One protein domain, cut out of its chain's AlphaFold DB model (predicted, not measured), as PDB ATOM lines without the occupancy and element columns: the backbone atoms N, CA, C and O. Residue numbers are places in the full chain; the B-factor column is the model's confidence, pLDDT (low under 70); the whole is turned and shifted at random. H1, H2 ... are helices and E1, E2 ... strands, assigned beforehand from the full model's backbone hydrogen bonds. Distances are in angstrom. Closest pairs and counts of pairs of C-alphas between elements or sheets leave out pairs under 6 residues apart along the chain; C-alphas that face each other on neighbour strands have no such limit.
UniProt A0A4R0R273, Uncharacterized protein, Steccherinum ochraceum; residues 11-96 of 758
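What this domain is: This is residues 11 to 96 of the 758 residues of an uncharacterized protein of Steccherinum ochraceum (UniProt A0A4R0R273). With little regular structure, this is a two-stranded hairpin, E1 and E2, amid loops, with short helix H1 directly after E2 and short helix H2 off to one side. Unnamed residues 11 to 47 wind round it, 15 to 16 pairing parallel with 50 to 51 of E1. The 86 printed residues run E1, E2, H1, H2, mixed class, only 23 in named elements. The whole is compact, radius of gyration of the C-alphas 12.7 A, spanning 40 by 30 by 22 A.

How they stand to each other: Begin at the hairpin: E1, residues 48 to 52, and E2, residues 62 to 66, are antiparallel at 147 degrees; N 49 and O 65 are within hydrogen-bond range at 2.9 A. A tight link leads to H1, residues 67 to 72; the closest C-alphas of E1 and H1, Phe 48 and Arg 67, are 6.2 A apart. H2, residues 79 to 85, is apart from E2, and only just apart from E1, at 8.4 A, and H1, at 8.5 A. In H1 and H2 every O i to N i+4 pair is within range.

Where its parts are: Find C-alpha 48 at (3.527, 43.242, 31.626); E1 runs 13.4 A, E2 13.0 A, H1 8.6 A. H2, 10.0 A, ends at C-alpha 85, (2.081, 45.596, 22.478).

The domain as a whole: The farthest C-alphas, Val 58 and Arg 96, are 40.6 A apart. The printed part has no cut and no long link; pLDDT is under 70 for 30 residues, among them 26 to 41.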
ATOM      1  N   ASN A  11       0.533  52.810  30.678       47.97
ATOM      2  CA  ASN A  11      -0.794  52.209  30.659       47.97
ATOM      3  C   ASN A  11      -0.708  50.740  31.099       47.97
ATOM      4  O   ASN A  11      -0.638  49.830  30.271       47.97
ATOM      5  N   SER A  12      -0.836  50.502  32.406       47.78
ATOM      6  CA  SER A  12      -1.236  49.199  32.965       47.78
ATOM      7  C   SER A  12      -2.579  48.703  32.394       47.78
ATOM      8  O   SER A  12      -2.893  47.520  32.456       47.78
ATOM      9  N   HIS A  13      -3.345  49.596  31.758       52.94
ATOM     10  CA  HIS A  13      -4.569  49.326  30.997       52.94
ATOM     11  C   HIS A  13      -4.338  48.728  29.593       52.94
ATOM     12  O   HIS A  13      -5.265  48.705  28.782       52.94
ATOM     13  N   THR A  14      -3.127  48.275  29.261       72.56
ATOM     14  CA  THR A  14      -2.860  47.600  27.982       72.56
ATOM     15  C   THR A  14      -3.441  46.181  28.043       72.56
ATOM     16  O   THR A  14      -2.806  45.257  28.556       72.56
ATOM     17  N   ILE A  15      -4.698  46.038  27.605       85.44
ATOM     18  CA  ILE A  15      -5.467  44.790  27.713       85.44
ATOM     19  C   ILE A  15      -5.065  43.826  26.596       85.44
ATOM     20  O   ILE A  15      -5.354  44.074  25.426       85.44
ATOM     21  N   TRP A  16      -4.434  42.711  26.958       89.69
ATOM     22  CA  TRP A  16      -4.022  41.681  26.009       89.69
ATOM     23  C   TRP A  16      -5.237  40.894  25.478       89.69
ATOM     24  O   TRP A  16      -6.057  40.424  26.280       89.69
ATOM     25  N   PRO A  17      -5.372  40.720  24.148       89.25
ATOM     26  CA  PRO A  17      -6.489  40.002  23.549       89.25
ATOM     27  C   PRO A  17      -6.437  38.506  23.883       89.25
ATOM     28  O   PRO A  17      -5.381  37.881  23.917       89.25
ATOM     29  N   ARG A  18      -7.602  37.895  24.102       88.62
ATOM     30  CA  ARG A  18      -7.708  36.437  24.255       88.62
ATOM     31  C   ARG A  18      -7.772  35.764  22.882       88.62
ATOM     32  O   ARG A  18      -8.179  36.382  21.899       88.62
ATOM     33  N   LYS A  19      -7.468  34.463  22.833       86.69
ATOM     34  CA  LYS A  19      -7.951  33.590  21.748       86.69
ATOM     35  C   LYS A  19      -9.486  33.650  21.672       86.69
ATOM     36  O   LYS A  19     -10.139  33.906  22.682       86.69
ATOM     37  N   ASN A  20     -10.054  33.360  20.501       85.69
ATOM     38  CA  ASN A  20     -11.493  33.102  20.376       85.69
ATOM     39  C   ASN A  20     -11.874  31.869  21.214       85.69
ATOM     40  O   ASN A  20     -11.103  30.909  21.252       85.69
ATOM     41  N   ASP A  21     -13.041  31.915  21.863       82.38
ATOM     42  CA  ASP A  21     -13.557  30.897  22.794       82.38
ATOM     43  C   ASP A  21     -12.495  30.351  23.779       82.38
ATOM     44  O   ASP A  21     -12.218  29.148  23.821       82.38
ATOM     45  N   PRO A  22     -11.846  31.233  24.565       80.38
ATOM     46  CA  PRO A  22     -10.718  30.855  25.395       80.38
ATOM     47  C   PRO A  22     -11.203  30.156  26.677       80.38
ATOM     48  O   PRO A  22     -12.170  30.616  27.293       80.38
ATOM     49  N   PRO A  23     -10.522  29.102  27.161       83.25
ATOM     50  CA  PRO A  23     -10.809  28.565  28.485       83.25
ATOM     51  C   PRO A  23     -10.490  29.619  29.554       83.25
ATOM     52  O   PRO A  23      -9.494  30.345  29.441       83.25
ATOM     53  N   THR A  24     -11.324  29.699  30.594       82.75
ATOM     54  CA  THR A  24     -11.114  30.556  31.768       82.75
ATOM     55  C   THR A  24      -9.698  30.365  32.312       82.75
ATOM     56  O   THR A  24      -9.277  29.229  32.543       82.75
ATOM     57  N   LEU A  25      -8.947  31.456  32.499       79.38
ATOM     58  CA  LEU A  25      -7.564  31.354  32.978       79.38
ATOM     59  C   LEU A  25      -7.515  30.677  34.360       79.38
ATOM     60  O   LEU A  25      -8.314  31.035  35.231       79.38
ATOM     61  N   PRO A  26      -6.581  29.734  34.588       69.00
ATOM     62  CA  PRO A  26      -6.484  29.037  35.862       69.00
ATOM     63  C   PRO A  26      -6.109  29.996  36.999       69.00
ATOM     64  O   PRO A  26      -5.514  31.057  36.788       69.00
ATOM     65  N   HIS A  27      -6.459  29.599  38.225       59.75
ATOM     66  CA  HIS A  27      -6.064  30.287  39.447       59.75
ATOM     67  C   HIS A  27      -5.241  29.330  40.332       59.75
ATOM     68  O   HIS A  27      -5.778  28.296  40.729       59.75
ATOM     69  N   PRO A  28      -3.989  29.662  40.709       59.94
ATOM     70  CA  PRO A  28      -3.239  30.864  40.324       59.94
ATOM     71  C   PRO A  28      -2.937  30.919  38.811       59.94
ATOM     72  O   PRO A  28      -3.042  29.890  38.141       59.94
ATOM     73  N   PRO A  29      -2.551  32.095  38.271       60.19
ATOM     74  CA  PRO A  29      -2.070  32.207  36.897       60.19
ATOM     75  C   PRO A  29      -0.951  31.196  36.606       60.19
ATOM     76  O   PRO A  29      -0.156  30.895  37.505       60.19
ATOM     77  N   PRO A  30      -0.865  30.677  35.370       59.09
ATOM     78  CA  PRO A  30       0.080  29.626  35.032       59.09
ATOM     79  C   PRO A  30       1.523  30.105  35.197       59.09
ATOM     80  O   PRO A  30       1.864  31.260  34.926       59.09
ATOM     81  N   HIS A  31       2.391  29.193  35.626       56.44
ATOM     82  CA  HIS A  31       3.827  29.429  35.616       56.44
ATOM     83  C   HIS A  31       4.305  29.479  34.162       56.44
ATOM     84  O   HIS A  31       4.334  28.447  33.502       56.44
ATOM     85  N   GLY A  32       4.691  30.662  33.680       53.25
ATOM     86  CA  GLY A  32       5.466  30.769  32.444       53.25
ATOM     87  C   GLY A  32       6.909  30.285  32.640       53.25
ATOM     88  O   GLY A  32       7.263  29.716  33.675       53.25
ATOM     89  N   ILE A  33       7.798  30.661  31.714       46.78
ATOM     90  CA  ILE A  33       9.250  30.346  31.718       46.78
ATOM     91  C   ILE A  33      10.008  30.876  32.975       46.78
ATOM     92  O   ILE A  33      11.223  30.701  33.118       46.78
ATOM     93  N   ARG A  34       9.319  31.522  33.929       52.72
ATOM     94  CA  ARG A  34       9.850  32.018  35.210       52.72
ATOM     95  C   ARG A  34       9.005  31.540  36.409       52.72
ATOM     96  O   ARG A  34       7.997  32.166  36.719       52.72
ATOM     97  N   PRO A  35       9.411  30.452  37.101       44.56
ATOM     98  CA  PRO A  35       8.649  29.860  38.210       44.56
ATOM     99  C   PRO A  35       9.090  30.342  39.621       44.56
ATOM    100  O   PRO A  35      10.158  30.950  39.741       44.56
ATOM    101  N   PRO A  36       8.311  30.023  40.690       43.72
ATOM    102  CA  PRO A  36       8.422  30.391  42.120       43.72
ATOM    103  C   PRO A  36       9.745  30.749  42.837       43.72
ATOM    104  O   PRO A  36       9.667  31.271  43.945       43.72
ATOM    105  N   ASN A  37      10.938  30.485  42.303       46.56
ATOM    106  CA  ASN A  37      12.218  30.846  42.942       46.56
ATOM    107  C   ASN A  37      13.369  31.190  41.964       46.56
ATOM    108  O   ASN A  37      14.482  31.466  42.409       46.56
ATOM    109  N   GLY A  38      13.110  31.250  40.650       52.31
ATOM    110  CA  GLY A  38      14.078  31.635  39.600       52.31
ATOM    111  C   GLY A  38      14.026  33.123  39.214       52.31
ATOM    112  O   GLY A  38      14.169  33.460  38.037       52.31
ATOM    113  N   LEU A  39      13.727  33.967  40.202       54.91
ATOM    114  CA  LEU A  39      13.266  35.362  40.167       54.91
ATOM    115  C   LEU A  39      13.588  36.234  38.927       54.91
ATOM    116  O   LEU A  39      14.737  36.571  38.659       54.91
ATOM    117  N   ILE A  40      12.506  36.623  38.232       62.00
ATOM    118  CA  ILE A  40      12.175  37.875  37.498       62.00
ATOM    119  C   ILE A  40      10.958  37.522  36.630       62.00
ATOM    120  O   ILE A  40      11.009  36.507  35.942       62.00
ATOM    121  N   TRP A  41       9.894  38.334  36.604       69.56
ATOM    122  CA  TRP A  41       8.773  38.111  35.664       69.56
ATOM    123  C   TRP A  41       8.928  38.894  34.347       69.56
ATOM    124  O   TRP A  41       8.536  38.393  33.291       69.56
ATOM    125  N   GLY A  42       9.547  40.077  34.415       71.00
ATOM    126  CA  GLY A  42       9.941  40.942  33.296       71.00
ATOM    127  C   GLY A  42      10.980  41.975  33.761       71.00
ATOM    128  O   GLY A  42      11.054  42.283  34.955       71.00
ATOM    129  N   HIS A  43      11.820  42.479  32.855       68.94
ATOM    130  CA  HIS A  43      12.909  43.428  33.166       68.94
ATOM    131  C   HIS A  43      12.428  44.871  33.275       68.94
ATOM    132  O   HIS A  43      12.983  45.657  34.041       68.94
ATOM    133  N   SER A  44      11.388  45.204  32.524       71.25
ATOM    134  CA  SER A  44      10.704  46.487  32.502       71.25
ATOM    135  C   SER A  44       9.213  46.294  32.767       71.25
ATOM    136  O   SER A  44       8.649  45.224  32.538       71.25
ATOM    137  N   SER A  45       8.538  47.347  33.224       75.81
ATOM    138  CA  SER A  45       7.081  47.333  33.403       75.81
ATOM    139  C   SER A  45       6.317  47.240  32.074       75.81
ATOM    140  O   SER A  45       5.169  46.817  32.073       75.81
ATOM    141  N   ASN A  46       6.970  47.550  30.947       78.69
ATOM    142  CA  ASN A  46       6.427  47.379  29.596       78.69
ATOM    143  C   ASN A  46       6.330  45.905  29.158       78.69
ATOM    144  O   ASN A  46       5.696  45.621  28.153       78.69
ATOM    145  N   GLU A  47       6.951  44.960  29.874       81.69
ATOM    146  CA  GLU A  47       6.817  43.518  29.605       81.69
ATOM    147  C   GLU A  47       5.585  42.890  30.279       81.69
ATOM    148  O   GLU A  47       5.421  41.673  30.209       81.69
ATOM    149  N   PHE A  48       4.734  43.689  30.932       84.69
ATOM    150  CA  PHE A  48       3.527  43.242  31.626       84.69
ATOM    151  C   PHE A  48       2.273  43.848  30.997       84.69
ATOM    152  O   PHE A  48       2.251  45.022  30.634       84.69
ATOM    153  N   VAL A  49       1.217  43.043  30.903       87.06
ATOM    154  CA  VAL A  49      -0.082  43.406  30.319       87.06
ATOM    155  C   VAL A  49      -1.213  42.752  31.113       87.06
ATOM    156  O   VAL A  49      -1.007  41.748  31.800       87.06
ATOM    157  N   CYS A  50      -2.421  43.304  31.022       87.25
ATOM    158  CA  CYS A  50      -3.592  42.781  31.726       87.25
ATOM    159  C   CYS A  50      -4.430  41.911  30.784       87.25
ATOM    160  O   CYS A  50      -4.869  42.374  29.741       87.25
ATOM    161  N   ILE A  51      -4.686  40.654  31.136       87.31
ATOM    162  CA  ILE A  51      -5.470  39.716  30.319       87.31
ATOM    163  C   ILE A  51      -6.795  39.394  31.033       87.31
ATOM    164  O   ILE A  51      -6.791  39.061  32.219       87.31
ATOM    165  N   LYS A  52      -7.949  39.534  30.356       87.81
ATOM    166  CA  LYS A  52      -9.262  39.244  30.976       87.81
ATOM    167  C   LYS A  52      -9.400  37.732  31.197       87.81
ATOM    168  O   LYS A  52      -9.282  36.967  30.242       87.81
ATOM    169  N   LYS A  53      -9.631  37.283  32.436       82.44
ATOM    170  CA  LYS A  53      -9.589  35.852  32.801       82.44
ATOM    171  C   LYS A  53     -10.590  35.014  32.016       82.44
ATOM    172  O   LYS A  53     -10.227  33.976  31.457       82.44
ATOM    173  N   ASP A  54     -11.826  35.484  31.963       82.56
ATOM    174  CA  ASP A  54     -12.962  34.803  31.356       82.56
ATOM    175  C   ASP A  54     -13.590  35.707  30.288       82.56
ATOM    176  O   ASP A  54     -13.750  36.908  30.499       82.56
ATOM    177  N   ALA A  55     -13.921  35.153  29.123       71.62
ATOM    178  CA  ALA A  55     -14.573  35.907  28.050       71.62
ATOM    179  C   ALA A  55     -16.101  36.015  28.237       71.62
ATOM    180  O   ALA A  55     -16.750  36.801  27.549       71.62
ATOM    181  N   THR A  56     -16.674  35.226  29.149       71.50
ATOM    182  CA  THR A  56     -18.119  35.023  29.323       71.50
ATOM    183  C   THR A  56     -18.686  35.666  30.590       71.50
ATOM    184  O   THR A  56     -19.889  35.930  30.642       71.50
ATOM    185  N   THR A  57     -17.858  35.962  31.600       68.31
ATOM    186  CA  THR A  57     -18.330  36.637  32.816       68.31
ATOM    187  C   THR A  57     -18.615  38.119  32.573       68.31
ATOM    188  O   THR A  57     -17.865  38.848  31.914       68.31
ATOM    189  N   VAL A  58     -19.721  38.574  33.169       65.00
ATOM    190  CA  VAL A  58     -20.149  39.984  33.185       65.00
ATOM    191  C   VAL A  58     -19.205  40.849  34.029       65.00
ATOM    192  O   VAL A  58     -19.131  42.055  33.829       65.00
ATOM    193  N   GLU A  59     -18.468  40.236  34.956       74.62
ATOM    194  CA  GLU A  59     -17.481  40.901  35.802       74.62
ATOM    195  C   GLU A  59     -16.117  40.927  35.094       74.62
ATOM    196  O   GLU A  59     -15.610  39.894  34.640       74.62
ATOM    197  N   ASP A  60     -15.536  42.123  34.968       77.88
ATOM    198  CA  ASP A  60     -14.264  42.379  34.282       77.88
ATOM    199  C   ASP A  60     -13.049  41.991  35.147       77.88
ATOM    200  O   ASP A  60     -12.218  42.818  35.518       77.88
ATOM    201  N   GLU A  61     -12.936  40.702  35.478       80.38
ATOM    202  CA  GLU A  61     -11.742  40.167  36.136       80.38
ATOM    203  C   GLU A  61     -10.548  40.098  35.171       80.38
ATOM    204  O   GLU A  61     -10.513  39.282  34.243       80.38
ATOM    205  N   TYR A  62      -9.516  40.893  35.450       82.75
ATOM    206  CA  TYR A  62      -8.211  40.808  34.797       82.75
ATOM    207  C   TYR A  62      -7.204  40.004  35.634       82.75
ATOM    208  O   TYR A  62      -7.366  39.795  36.838       82.75
ATOM    209  N   ALA A  63      -6.139  39.549  34.981       80.12
ATOM    210  CA  ALA A  63      -4.911  39.089  35.616       80.12
ATOM    211  C   ALA A  63      -3.716  39.773  34.940       80.12
ATOM    212  O   ALA A  63      -3.676  39.861  33.714       80.12
ATOM    213  N   THR A  64      -2.727  40.218  35.711       83.38
ATOM    214  CA  THR A  64      -1.471  40.733  35.146       83.38
ATOM    215  C   THR A  64      -0.581  39.567  34.728       83.38
ATOM    216  O   THR A  64      -0.246  38.715  35.549       83.38
ATOM    217  N   TRP A  65      -0.200  39.524  33.453       83.69
ATOM    218  CA  TRP A  65       0.702  38.524  32.878       83.69
ATOM    219  C   TRP A  65       1.933  39.217  32.298       83.69
ATOM    220  O   TRP A  65       1.834  40.324  31.770       83.69
ATOM    221  N   SER A  66       3.093  38.562  32.360       83.62
ATOM    222  CA  SER A  66       4.262  39.014  31.610       83.62
ATOM    223  C   SER A  66       4.315  38.387  30.215       83.62
ATOM    224  O   SER A  66       3.757  37.317  29.961       83.62
ATOM    225  N   ARG A  67       5.054  39.030  29.311       82.19
ATOM    226  CA  ARG A  67       5.342  38.556  27.949       82.19
ATOM    227  C   ARG A  67       5.793  37.090  27.903       82.19
ATOM    228  O   ARG A  67       5.357  36.345  27.032       82.19
ATOM    229  N   SER A  68       6.605  36.653  28.870       77.19
ATOM    230  CA  SER A  68       7.087  35.267  28.949       77.19
ATOM    231  C   SER A  68       6.033  34.259  29.433       77.19
ATOM    232  O   SER A  68       6.170  33.077  29.139       77.19
ATOM    233  N   MET A  69       4.965  34.694  30.114       80.50
ATOM    234  CA  MET A  69       3.792  33.855  30.418       80.50
ATOM    235  C   MET A  69       2.912  33.682  29.175       80.50
ATOM    236  O   MET A  69       2.457  32.581  28.878       80.50
ATOM    237  N   LEU A  70       2.709  34.763  28.415       83.38
ATOM    238  CA  LEU A  70       1.906  34.747  27.190       83.38
ATOM    239  C   LEU A  70       2.556  33.907  26.086       83.38
ATOM    240  O   LEU A  70       1.857  33.157  25.407       83.38
ATOM    241  N   GLN A  71       3.881  34.005  25.939       79.31
ATOM    242  CA  GLN A  71       4.659  33.207  24.991       79.31
ATOM    243  C   GLN A  71       4.611  31.709  25.332       79.31
ATOM    244  O   GLN A  71       4.383  30.887  24.450       79.31
ATOM    245  N   ASP A  72       4.790  31.365  26.610       76.44
ATOM    246  CA  ASP A  72       4.818  29.987  27.114       76.44
ATOM    247  C   ASP A  72       3.468  29.266  26.955       76.44
ATOM    248  O   ASP A  72       3.395  28.163  26.418       76.44
ATOM    249  N   GLN A  73       2.376  29.935  27.330       78.62
ATOM    250  CA  GLN A  73       1.009  29.419  27.186       78.62
ATOM    251  C   GLN A  73       0.436  29.637  25.765       78.62
ATOM    252  O   GLN A  73      -0.695  29.241  25.454       78.62
ATOM    253  N   GLY A  74       1.195  30.314  24.896       79.56
ATOM    254  CA  GLY A  74       0.801  30.712  23.545       79.56
ATOM    255  C   GLY A  74      -0.514  31.496  23.493       79.56
ATOM    256  O   GLY A  74      -1.292  31.302  22.559       79.56
ATOM    257  N   GLU A  75      -0.844  32.292  24.513       83.25
ATOM    258  CA  GLU A  75      -2.141  32.975  24.647       83.25
ATOM    259  C   GLU A  75      -2.240  34.155  23.678       83.25
ATOM    260  O   GLU A  75      -1.675  35.215  23.916       83.25
ATOM    261  N   ALA A  76      -2.909  33.933  22.542       82.19
ATOM    262  CA  ALA A  76      -2.964  34.824  21.374       82.19
ATOM    263  C   ALA A  76      -1.593  35.333  20.864       82.19
ATOM    264  O   ALA A  76      -1.545  36.277  20.082       82.19
ATOM    265  N   TYR A  77      -0.483  34.705  21.269       83.81
ATOM    266  CA  TYR A  77       0.869  35.175  20.972       83.81
ATOM    267  C   TYR A  77       1.214  34.993  19.491       83.81
ATOM    268  O   TYR A  77       1.574  33.903  19.045       83.81
ATOM    269  N   THR A  78       1.106  36.079  18.728       87.12
ATOM    270  CA  THR A  78       1.606  36.182  17.355       87.12
ATOM    271  C   THR A  78       2.609  37.328  17.267       87.12
ATOM    272  O   THR A  78       2.643  38.203  18.134       87.12
ATOM    273  N   LYS A  79       3.444  37.324  16.225       83.19
ATOM    274  CA  LYS A  79       4.517  38.314  16.051       83.19
ATOM    275  C   LYS A  79       3.968  39.733  15.857       83.19
ATOM    276  O   LYS A  79       4.606  40.699  16.249       83.19
ATOM    277  N   GLU A  80       2.766  39.842  15.300       86.88
ATOM    278  CA  GLU A  80       2.038  41.089  15.079       86.88
ATOM    279  C   GLU A  80       1.552  41.693  16.408       86.88
ATOM    280  O   GLU A  80       1.805  42.864  16.672       86.88
ATOM    281  N   TRP A  81       0.936  40.890  17.289       85.44
ATOM    282  CA  TRP A  81       0.578  41.342  18.643       85.44
ATOM    283  C   TRP A  81       1.818  41.644  19.492       85.44
ATOM    284  O   TRP A  81       1.812  42.583  20.284       85.44
ATOM    285  N   GLU A  82       2.895  40.875  19.314       82.31
ATOM    286  CA  GLU A  82       4.181  41.127  19.963       82.31
ATOM    287  C   GLU A  82       4.763  42.491  19.539       82.31
ATOM    288  O   GLU A  82       5.191  43.253  20.404       82.31
ATOM    289  N   GLU A  83       4.708  42.824  18.242       85.12
ATOM    290  CA  GLU A  83       5.097  44.122  17.661       85.12
ATOM    291  C   GLU A  83       4.198  45.294  18.087       85.12
ATOM    292  O   GLU A  83       4.696  46.405  18.279       85.12
ATOM    293  N   GLU A  84       2.893  45.071  18.252       87.06
ATOM    294  CA  GLU A  84       1.937  46.109  18.660       87.06
ATOM    295  C   GLU A  84       2.039  46.447  20.159       87.06
ATOM    296  O   GLU A  84       2.030  47.623  20.537       87.06
ATOM    297  N   PHE A  85       2.153  45.430  21.022       84.25
ATOM    298  CA  PHE A  85       2.081  45.596  22.478       84.25
ATOM    299  C   PHE A  85       3.451  45.830  23.125       84.25
ATOM    300  O   PHE A  85       3.546  46.572  24.105       84.25
ATOM    301  N   PHE A  86       4.527  45.236  22.595       82.56
ATOM    302  CA  PHE A  86       5.864  45.332  23.181       82.56
ATOM    303  C   PHE A  86       6.803  46.145  22.290       82.56
ATOM    304  O   PHE A  86       7.150  45.749  21.187       82.56
ATOM    305  N   CYS A  87       7.330  47.253  22.818       77.19
ATOM    306  CA  CYS A  87       8.186  48.182  22.063       77.19
ATOM    307  C   CYS A  87       9.549  47.603  21.596       77.19
ATOM    308  O   CYS A  87      10.314  48.328  20.963       77.19
ATOM    309  N   ARG A  88       9.876  46.344  21.936       73.38
ATOM    310  CA  ARG A  88      11.064  45.578  21.490       73.38
ATOM    311  C   ARG A  88      10.699  44.089  21.282       73.38
ATOM    312  O   ARG A  88      11.016  43.248  22.131       73.38
ATOM    313  N   PRO A  89       9.964  43.760  20.204       67.00
ATOM    314  CA  PRO A  89       9.389  42.432  19.948       67.00
ATOM    315  C   PRO A  89      10.437  41.382  19.553       67.00
ATOM    316  O   PRO A  89      10.233  40.186  19.702       67.00
ATOM    317  N   ASP A  90      11.610  41.822  19.128       67.50
ATOM    318  CA  ASP A  90      12.789  41.018  18.832       67.50
ATOM    319  C   ASP A  90      13.533  40.526  20.090       67.50
ATOM    320  O   ASP A  90      14.229  39.510  20.037       67.50
ATOM    321  N   VAL A  91      13.370  41.200  21.239       61.41
ATOM    322  CA  VAL A  91      14.144  40.915  22.462       61.41
ATOM    323  C   VAL A  91      13.256  40.515  23.641       61.41
ATOM    324  O   VAL A  91      12.821  41.349  24.434       61.41
ATOM    325  N   VAL A  92      13.062  39.204  23.826       60.81
ATOM    326  CA  VAL A  92      12.687  38.642  25.138       60.81
ATOM    327  C   VAL A  92      13.948  38.602  26.001       60.81
ATOM    328  O   VAL A  92      14.777  37.694  25.888       60.81
ATOM    329  N   ALA A  93      14.124  39.605  26.858       56.53
ATOM    330  CA  ALA A  93      15.287  39.689  27.728       56.53
ATOM    331  C   ALA A  93      15.320  38.497  28.708       56.53
ATOM    332  O   ALA A  93      14.466  38.348  29.583       56.53
ATOM    333  N   LYS A  94      16.339  37.635  28.602       53.19
ATOM    334  CA  LYS A  94      16.577  36.562  29.582       53.19
ATOM    335  C   LYS A  94      16.944  37.190  30.930       53.19
ATOM    336  O   LYS A  94      17.880  37.986  30.959       53.19
ATOM    337  N   PRO A  95      16.271  36.854  32.045       49.50
ATOM    338  CA  PRO A  95      16.693  37.276  33.378       49.50
ATOM    339  C   PRO A  95      18.164  36.966  33.665       49.50
ATOM    340  O   PRO A  95      18.548  35.800  33.782       49.50
ATOM    341  N   ARG A  96      18.972  38.027  33.768       56.41
ATOM    342  CA  ARG A  96      20.373  37.980  34.192       56.41
ATOM    343  C   ARG A  96      20.431  38.309  35.683       56.41
ATOM    344  O   ARG A  96      19.865  39.309  36.124       56.41
TER     345      ARG A  96